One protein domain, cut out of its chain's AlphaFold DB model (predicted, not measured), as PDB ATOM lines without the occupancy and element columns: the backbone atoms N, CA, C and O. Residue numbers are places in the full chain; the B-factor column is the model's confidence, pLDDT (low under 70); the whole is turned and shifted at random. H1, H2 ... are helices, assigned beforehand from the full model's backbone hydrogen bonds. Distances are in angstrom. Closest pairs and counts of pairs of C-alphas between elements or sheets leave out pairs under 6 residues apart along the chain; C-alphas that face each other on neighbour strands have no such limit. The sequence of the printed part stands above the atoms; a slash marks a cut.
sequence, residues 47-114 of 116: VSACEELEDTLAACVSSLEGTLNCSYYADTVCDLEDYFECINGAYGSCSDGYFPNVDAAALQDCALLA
ATOM      1  N   VAL A  47      66.017  55.004 219.421       83.06
ATOM      2  CA  VAL A  47      64.878  54.085 219.498       83.06
ATOM      3  C   VAL A  47      65.319  52.646 219.281       83.06
ATOM      4  O   VAL A  47      64.951  51.795 220.078       83.06
ATOM      5  N   SER A  48      66.122  52.372 218.252       83.81
ATOM      6  CA  SER A  48      66.538  51.008 217.922       83.81
ATOM      7  C   SER A  48      67.422  50.416 219.013       83.81
ATOM      8  O   SER A  48      67.161  49.307 219.467       83.81
ATOM      9  N   ALA A  49      68.383  51.190 219.524       81.25
ATOM     10  CA  ALA A  49      69.211  50.762 220.653       81.25
ATOM     11  C   ALA A  49      68.375  50.499 221.923       81.25
ATOM     12  O   ALA A  49      68.627  49.549 222.665       81.25
ATOM     13  N   CYS A  50      67.339  51.311 222.156       84.81
ATOM     14  CA  CYS A  50      66.398  51.084 223.248       84.81
ATOM     15  C   CYS A  50      65.583  49.797 223.055       84.81
ATOM     16  O   CYS A  50      65.427  49.031 224.006       84.81
ATOM     17  N   GLU A  51      65.066  49.557 221.847       86.19
ATOM     18  CA  GLU A  51      64.269  48.372 221.514       86.19
ATOM     19  C   GLU A  51      65.091  47.085 221.661       86.19
ATOM     20  O   GLU A  51      64.593  46.114 222.222       86.19
ATOM     21  N   GLU A  52      66.365  47.083 221.252       85.62
ATOM     22  CA  GLU A  52      67.269  45.938 221.445       85.62
ATOM     23  C   GLU A  52      67.523  45.627 222.930       85.62
ATOM     24  O   GLU A  52      67.542  44.461 223.346       85.62
ATOM     25  N   LEU A  53      67.690  46.660 223.761       84.56
ATOM     26  CA  LEU A  53      67.830  46.481 225.203       84.56
ATOM     27  C   LEU A  53      66.530  45.969 225.834       84.56
ATOM     28  O   LEU A  53      66.567  45.087 226.693       84.56
ATOM     29  N   GLU A  54      65.389  46.519 225.420       86.44
ATOM     30  CA  GLU A  54      64.075  46.094 225.897       86.44
ATOM     31  C   GLU A  54      63.802  44.632 225.537       86.44
ATOM     32  O   GLU A  54      63.382  43.876 226.409       86.44
ATOM     33  N   ASP A  55      64.119  44.212 224.309       86.25
ATOM     34  CA  ASP A  55      64.011  42.819 223.870       86.25
ATOM     35  C   ASP A  55      64.925  41.905 224.695       86.25
ATOM     36  O   ASP A  55      64.482  40.881 225.207       86.25
ATOM     37  N   THR A  56      66.166  42.326 224.957       84.81
ATOM     38  CA  THR A  56      67.101  41.581 225.818       84.81
ATOM     39  C   THR A  56      66.549  41.389 227.237       84.81
ATOM     40  O   THR A  56      66.641  40.304 227.822       84.81
ATOM     41  N   LEU A  57      65.950  42.435 227.811       85.00
ATOM     42  CA  LEU A  57      65.316  42.386 229.130       85.00
ATOM     43  C   LEU A  57      64.040  41.529 229.106       85.00
ATOM     44  O   LEU A  57      63.825  40.729 230.022       85.00
ATOM     45  N   ALA A  58      63.222  41.655 228.060       86.19
ATOM     46  CA  ALA A  58      61.969  40.932 227.862       86.19
ATOM     47  C   ALA A  58      62.179  39.436 227.581       86.19
ATOM     48  O   ALA A  58      61.389  38.604 228.040       86.19
ATOM     49  N   ALA A  59      63.279  39.083 226.912       86.75
ATOM     50  CA  ALA A  59      63.720  37.710 226.693       86.75
ATOM     51  C   ALA A  59      63.982  36.987 228.021       86.75
ATOM     52  O   ALA A  59      63.754  35.781 228.132       86.75
ATOM     53  N   CYS A  60      64.413  37.725 229.049       86.50
ATOM     54  CA  CYS A  60      64.484  37.213 230.409       86.50
ATOM     55  C   CYS A  60      63.129  37.270 231.117       86.50
ATOM     56  O   CYS A  60      62.628  36.262 231.616       86.50
ATOM     57  N   VAL A  61      62.555  38.470 231.199       87.75
ATOM     58  CA  VAL A  61      61.336  38.751 231.947       87.75
ATOM     59  C   VAL A  61      60.376  39.492 231.038       87.75
ATOM     60  O   VAL A  61      60.448  40.709 230.908       87.75
ATOM     61  N   SER A  62      59.398  38.784 230.480       85.12
ATOM     62  CA  SER A  62      58.445  39.375 229.528       85.12
ATOM     63  C   SER A  62      57.600  40.517 230.112       85.12
ATOM     64  O   SER A  62      56.942  41.235 229.375       85.12
ATOM     65  N   SER A  63      57.605  40.723 231.436       84.69
ATOM     66  CA  SER A  63      56.973  41.895 232.056       84.69
ATOM     67  C   SER A  63      57.763  43.198 231.885       84.69
ATOM     68  O   SER A  63      57.267  44.240 232.304       84.69
ATOM     69  N   LEU A  64      58.992  43.135 231.365       81.31
ATOM     70  CA  LEU A  64      59.832  44.299 231.068       81.31
ATOM     71  C   LEU A  64      59.628  44.829 229.643       81.31
ATOM     72  O   LEU A  64      60.087  45.927 229.334       81.31
ATOM     73  N   GLU A  65      58.896  44.100 228.803       84.25
ATOM     74  CA  GLU A  65      58.498  44.573 227.479       84.25
ATOM     75  C   GLU A  65      57.647  45.852 227.602       84.25
ATOM     76  O   GLU A  65      56.745  45.948 228.440       84.25
ATOM     77  N   GLY A  66      57.954  46.867 226.798       80.94
ATOM     78  CA  GLY A  66      57.328  48.188 226.814       80.94
ATOM     79  C   GLY A  66      57.667  49.083 228.012       80.94
ATOM     80  O   GLY A  66      57.047  50.142 228.159       80.94
ATOM     81  N   THR A  67      58.594  48.692 228.896       83.62
ATOM     82  CA  THR A  67      58.911  49.477 230.104       83.62
ATOM     83  C   THR A  67      59.847  50.653 229.855       83.62
ATOM     84  O   THR A  67      59.751  51.647 230.577       83.62
ATOM     85  N   LEU A  68      60.711  50.587 228.840       79.88
ATOM     86  CA  LEU A  68      61.692  51.637 228.554       79.88
ATOM     87  C   LEU A  68      61.103  52.788 227.731       79.88
ATOM     88  O   LEU A  68      61.710  53.854 227.645       79.88
ATOM     89  N   ASN A  69      59.900  52.602 227.176       83.75
ATOM     90  CA  ASN A  69      59.179  53.604 226.388       83.75
ATOM     91  C   ASN A  69      60.037  54.181 225.246       83.75
ATOM     92  O   ASN A  69      60.126  55.392 225.064       83.75
ATOM     93  N   CYS A  70      60.656  53.304 224.455       83.44
ATOM     94  CA  CYS A  70      61.632  53.666 223.422       83.44
ATOM     95  C   CYS A  70      61.128  54.686 222.390       83.44
ATOM     96  O   CYS A  70      61.894  55.498 221.877       83.44
ATOM     97  N   SER A  71      59.816  54.718 222.148       83.44
ATOM     98  CA  SER A  71      59.162  55.708 221.284       83.44
ATOM     99  C   SER A  71      59.306  57.159 221.763       83.44
ATOM    100  O   SER A  71      59.190  58.070 220.945       83.44
ATOM    101  N   TYR A  72      59.611  57.403 223.041       83.06
ATOM    102  CA  TYR A  72      59.925  58.738 223.563       83.06
ATOM    103  C   TYR A  72      61.162  59.358 222.889       83.06
ATOM    104  O   TYR A  72      61.215  60.566 222.652       83.06
ATOM    105  N   TYR A  73      62.132  58.523 222.515       78.50
ATOM    106  CA  TYR A  73      63.384  58.956 221.896       78.50
ATOM    107  C   TYR A  73      63.285  59.098 220.370       78.50
ATOM    108  O   TYR A  73      64.234  59.535 219.734       78.50
ATOM    109  N   ALA A  74      62.133  58.784 219.765       79.94
ATOM    110  CA  ALA A  74      61.958  58.817 218.310       79.94
ATOM    111  C   ALA A  74      62.027  60.224 217.701       79.94
ATOM    112  O   ALA A  74      62.427  60.377 216.552       79.94
ATOM    113  N   ASP A  75      61.632  61.243 218.464       76.56
ATOM    114  CA  ASP A  75      61.641  62.648 218.029       76.56
ATOM    115  C   ASP A  75      62.763  63.459 218.704       76.56
ATOM    116  O   ASP A  75      62.924  64.652 218.449       76.56
ATOM    117  N   THR A  76      63.558  62.816 219.568       67.69
ATOM    118  CA  THR A  76      64.545  63.487 220.419       67.69
ATOM    119  C   THR A  76      65.942  62.957 220.119       67.69
ATOM    120  O   THR A  76      66.190  61.758 220.195       67.69
ATOM    121  N   VAL A  77      66.881  63.851 219.801       72.00
ATOM    122  CA  VAL A  77      68.291  63.480 219.618       72.00
ATOM    123  C   VAL A  77      68.924  63.327 220.997       72.00
ATOM    124  O   VAL A  77      69.452  64.291 221.548       72.00
ATOM    125  N   CYS A  78      68.805  62.129 221.559       75.06
ATOM    126  CA  CYS A  78      69.376  61.775 222.850       75.06
ATOM    127  C   CYS A  78      70.616  60.905 222.678       75.06
ATOM    128  O   CYS A  78      70.619  59.983 221.862       75.06
ATOM    129  N   ASP A  79      71.625  61.155 223.500       81.25
ATOM    130  CA  ASP A  79      72.706  60.215 223.752       81.25
ATOM    131  C   ASP A  79      72.285  59.294 224.906       81.25
ATOM    132  O   ASP A  79      72.017  59.749 226.023       81.25
ATOM    133  N   LEU A  80      72.107  58.012 224.591       82.19
ATOM    134  CA  LEU A  80      71.584  56.995 225.508       82.19
ATOM    135  C   LEU A  80      72.550  55.820 225.677       82.19
ATOM    136  O   LEU A  80      72.196  54.835 226.317       82.19
ATOM    137  N   GLU A  81      73.752  55.907 225.110       82.81
ATOM    138  CA  GLU A  81      74.721  54.812 225.130       82.81
ATOM    139  C   GLU A  81      75.102  54.453 226.575       82.81
ATOM    140  O   GLU A  81      74.872  53.325 227.019       82.81
ATOM    141  N   ASP A  82      75.540  55.449 227.351       84.88
ATOM    142  CA  ASP A  82      75.862  55.295 228.776       84.88
ATOM    143  C   ASP A  82      74.636  54.872 229.611       84.88
ATOM    144  O   ASP A  82      74.747  54.102 230.571       84.88
ATOM    145  N   TYR A  83      73.439  55.345 229.243       85.94
ATOM    146  CA  TYR A  83      72.187  54.957 229.899       85.94
ATOM    147  C   TYR A  83      71.898  53.463 229.721       85.94
ATOM    148  O   TYR A  83      71.614  52.765 230.701       85.94
ATOM    149  N   PHE A  84      71.989  52.958 228.490       84.44
ATOM    150  CA  PHE A  84      71.715  51.561 228.174       84.44
ATOM    151  C   PHE A  84      72.767  50.618 228.755       84.44
ATOM    152  O   PHE A  84      72.396  49.581 229.309       84.44
ATOM    153  N   GLU A  85      74.051  50.991 228.709       85.44
ATOM    154  CA  GLU A  85      75.131  50.222 229.341       85.44
ATOM    155  C   GLU A  85      74.952  50.144 230.865       85.44
ATOM    156  O   GLU A  85      75.184  49.099 231.484       85.44
ATOM    157  N   CYS A  86      74.463  51.221 231.480       88.88
ATOM    158  CA  CYS A  86      74.132  51.232 232.896       88.88
ATOM    159  C   CYS A  86      72.927  50.326 233.214       88.88
ATOM    160  O   CYS A  86      72.999  49.532 234.153       88.88
ATOM    161  N   ILE A  87      71.845  50.375 232.421       86.19
ATOM    162  CA  ILE A  87      70.636  49.545 232.615       86.19
ATOM    163  C   ILE A  87      70.971  48.051 232.491       86.19
ATOM    164  O   ILE A  87      70.783  47.308 233.456       86.19
ATOM    165  N   ASN A  88      71.497  47.635 231.332       83.44
ATOM    166  CA  ASN A  88      72.742  46.881 231.262       83.44
ATOM    167  C   ASN A  88      73.209  46.093 232.503       83.44
ATOM    168  O   ASN A  88      72.681  45.057 232.922       83.44
ATOM    169  N   GLY A  89      74.237  46.675 233.123       85.19
ATOM    170  CA  GLY A  89      74.862  46.173 234.338       85.19
ATOM    171  C   GLY A  89      73.965  46.197 235.577       85.19
ATOM    172  O   GLY A  89      74.151  45.355 236.454       85.19
ATOM    173  N   ALA A  90      72.991  47.108 235.664       87.88
ATOM    174  CA  ALA A  90      72.106  47.215 236.820       87.88
ATOM    175  C   ALA A  90      71.110  46.050 236.914       87.88
ATOM    176  O   ALA A  90      70.831  45.581 238.017       87.88
ATOM    177  N   TYR A  91      70.595  45.549 235.786       84.19
ATOM    178  CA  TYR A  91      69.833  44.295 235.747       84.19
ATOM    179  C   TYR A  91      70.755  43.073 235.836       84.19
ATOM    180  O   TYR A  91      70.414  42.081 236.489       84.19
ATOM    181  N   GLY A  92      71.939  43.160 235.226       84.31
ATOM    182  CA  GLY A  92      72.937  42.101 235.235       84.31
ATOM    183  C   GLY A  92      72.467  40.862 234.471       84.31
ATOM    184  O   GLY A  92      71.773  40.942 233.461       84.31
ATOM    185  N   SER A  93      72.864  39.677 234.936       83.44
ATOM    186  CA  SER A  93      72.523  38.428 234.250       83.44
ATOM    187  C   SER A  93      71.143  37.905 234.644       83.44
ATOM    188  O   SER A  93      70.834  37.736 235.826       83.44
ATOM    189  N   CYS A  94      70.353  37.561 233.630       85.31
ATOM    190  CA  CYS A  94      69.124  36.798 233.793       85.31
ATOM    191  C   CYS A  94      69.403  35.385 234.327       85.31
ATOM    192  O   CYS A  94      70.301  34.702 233.830       85.31
ATOM    193  N   SER A  95      68.594  34.910 235.277       85.19
ATOM    194  CA  SER A  95      68.582  33.509 235.712       85.19
ATOM    195  C   SER A  95      67.147  33.048 235.944       85.19
ATOM    196  O   SER A  95      66.393  33.724 236.631       85.19
ATOM    197  N   ASP A  96      66.763  31.892 235.394       84.81
ATOM    198  CA  ASP A  96      65.429  31.286 235.585       84.81
ATOM    199  C   ASP A  96      64.241  32.237 235.298       84.81
ATOM    200  O   ASP A  96      63.190  32.152 235.934       84.81
ATOM    201  N   GLY A  97      64.396  33.155 234.337       82.12
ATOM    202  CA  GLY A  97      63.342  34.102 233.953       82.12
ATOM    203  C   GLY A  97      63.118  35.244 234.950       82.12
ATOM    204  O   GLY A  97      62.014  35.778 235.045       82.12
ATOM    205  N   TYR A  98      64.139  35.595 235.738       83.38
ATOM    206  CA  TYR A  98      64.164  36.801 236.564       83.38
ATOM    207  C   TYR A  98      65.592  37.336 236.741       83.38
ATOM    208  O   TYR A  98      66.579  36.649 236.479       83.38
ATOM    209  N   PHE A  99      65.703  38.577 237.215       85.81
ATOM    210  CA  PHE A  99      66.978  39.205 237.554       85.81
ATOM    211  C   PHE A  99      67.188  39.166 239.080       85.81
ATOM    212  O   PHE A  99      66.538  39.919 239.808       85.81
ATOM    213  N   PRO A 100      68.044  38.273 239.612       82.38
ATOM    214  CA  PRO A 100      68.244  38.127 241.059       82.38
ATOM    215  C   PRO A 100      69.006  39.289 241.705       82.38
ATOM    216  O   PRO A 100      68.885  39.495 242.910       82.38
ATOM    217  N   ASN A 101      69.805  40.022 240.927       83.69
ATOM    218  CA  ASN A 101      70.754  41.019 241.428       83.69
ATOM    219  C   ASN A 101      70.459  42.426 240.890       83.69
ATOM    220  O   ASN A 101      71.393  43.175 240.627       83.69
ATOM    221  N   VAL A 102      69.179  42.776 240.712       86.38
ATOM    222  CA  VAL A 102      68.813  44.116 240.230       86.38
ATOM    223  C   VAL A 102      69.261  45.178 241.226       86.38
ATOM    224  O   VAL A 102      68.789  45.208 242.368       86.38
ATOM    225  N   ASP A 103      70.114  46.091 240.774       87.62
ATOM    226  CA  ASP A 103      70.525  47.253 241.549       87.62
ATOM    227  C   ASP A 103      69.597  48.441 241.256       87.62
ATOM    228  O   ASP A 103      69.766  49.214 240.313       87.62
ATOM    229  N   ALA A 104      68.556  48.577 242.081       84.31
ATOM    230  CA  ALA A 104      67.551  49.629 241.926       84.31
ATOM    231  C   ALA A 104      68.096  51.049 242.174       84.31
ATOM    232  O   ALA A 104      67.436  52.025 241.803       84.31
ATOM    233  N   ALA A 105      69.254  51.182 242.830       86.50
ATOM    234  CA  ALA A 105      69.919  52.467 243.001       86.50
ATOM    235  C   ALA A 105      70.667  52.844 241.718       86.50
ATOM    236  O   ALA A 105      70.495  53.960 241.236       86.50
ATOM    237  N   ALA A 106      71.397  51.896 241.123       86.06
ATOM    238  CA  ALA A 106      72.038  52.071 239.828       86.06
ATOM    239  C   ALA A 106      71.009  52.409 238.746       86.06
ATOM    240  O   ALA A 106      71.198  53.398 238.057       86.06
ATOM    241  N   LEU A 107      69.873  51.699 238.665       83.75
ATOM    242  CA  LEU A 107      68.812  52.005 237.688       83.75
ATOM    243  C   LEU A 107      68.295  53.450 237.770       83.75
ATOM    244  O   LEU A 107      67.981  54.052 236.745       83.75
ATOM    245  N   GLN A 108      68.196  54.011 238.979       84.31
ATOM    246  CA  GLN A 108      67.808  55.413 239.156       84.31
ATOM    247  C   GLN A 108      68.906  56.377 238.702       84.31
ATOM    248  O   GLN A 108      68.591  57.427 238.147       84.31
ATOM    249  N   ASP A 109      70.170  56.023 238.931       87.31
ATOM    250  CA  ASP A 109      71.321  56.821 238.509       87.31
ATOM    251  C   ASP A 109      71.516  56.762 236.987       87.31
ATOM    252  O   ASP A 109      71.816  57.782 236.371       87.31
ATOM    253  N   CYS A 110      71.222  55.618 236.355       84.94
ATOM    254  CA  CYS A 110      71.292  55.454 234.904       84.94
ATOM    255  C   CYS A 110      70.457  56.517 234.187       84.94
ATOM    256  O   CYS A 110      70.916  57.098 233.211       84.94
ATOM    257  N   ALA A 111      69.257  56.832 234.685       81.38
ATOM    258  CA  ALA A 111      68.388  57.839 234.075       81.38
ATOM    259  C   ALA A 111      69.025  59.243 233.993       81.38
ATOM    260  O   ALA A 111      68.570  60.067 233.204       81.38
ATOM    261  N   LEU A 112      70.070  59.523 234.784       84.31
ATOM    262  CA  LEU A 112      70.848  60.765 234.719       84.31
ATOM    263  C   LEU A 112      71.900  60.760 233.600       84.31
ATOM    264  O   LEU A 112      72.402  61.824 233.246       84.31
ATOM    265  N   LEU A 113      72.247  59.581 233.079       84.19
ATOM    266  CA  LEU A 113      73.189  59.396 231.973       84.19
ATOM    267  C   LEU A 113      72.521  59.619 230.612       84.19
ATOM    268  O   LEU A 113      73.205  59.932 229.646       84.19
ATOM    269  N   ALA A 114      71.191  59.498 230.541       81.81
ATOM    270  CA  ALA A 114      70.436  59.840 229.345       81.81
ATOM    271  C   ALA A 114      70.519  61.355 229.090       81.81
ATOM    272  O   ALA A 114      70.004  62.155 229.875       81.81
TER     273      ALA A 114
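Overview. This is residues 47 to 114 of the 116 residues of an uncharacterized protein of Pseudenhygromyxa sp. WMMC2535 (UniProt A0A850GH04). Three helices lie side by side with their lines nearly parallel, H3 between H1 and H4, and short H2 packs beside the first residues of H1. Loop 92 to 103 turns at one end of the H3 and H4 hairpin. The printed part has 68 residues with four named helices, H1 to H4 in order, and no named strand; the class is all helix, with 37 of the 68 residues in the helices, and the whole is compact, with a radius of gyration of the C-alphas of 11.6 A, spanning 36 by 22 by 13 A.

Along the chain. Find C-alpha 47 at (64.878, 54.085, 219.498); H1 runs 20.1 A to residue 60. H2 is residues 70 to 74, H3 81 to 91, 15.7 A, and H4 104 to 110, ending at (71.292, 55.454, 234.904).

Arrangement. Residues 47 to 51 of H1 touch H2, C-alphas 47 and 70 closest at 5.1 A. Residues 49 to 53 touch H3, C-alphas 53 and 84 closest at 7.1 A, a shallow tilt of 9 degrees, the same way. H3 and H4 form a helical hairpin, C-alphas 83 and 110 closest at 5.1 A, a shallow tilt of 6 degrees. H4 is apart from H1 and H2. Each O i to N i+4 pair is within hydrogen-bond range in H3, 9 of 10 in H1, 2 of 3 in H4, and 0 of 1 in H2, where 2 of 2 O i to N i+3 pairs are.

Size, cuts and confidence. C-alphas 75 and 96 are farthest apart, 36.1 A. The printed part has no cut; the H3 to H4 link is long. Only residue 76 is under pLDDT 70.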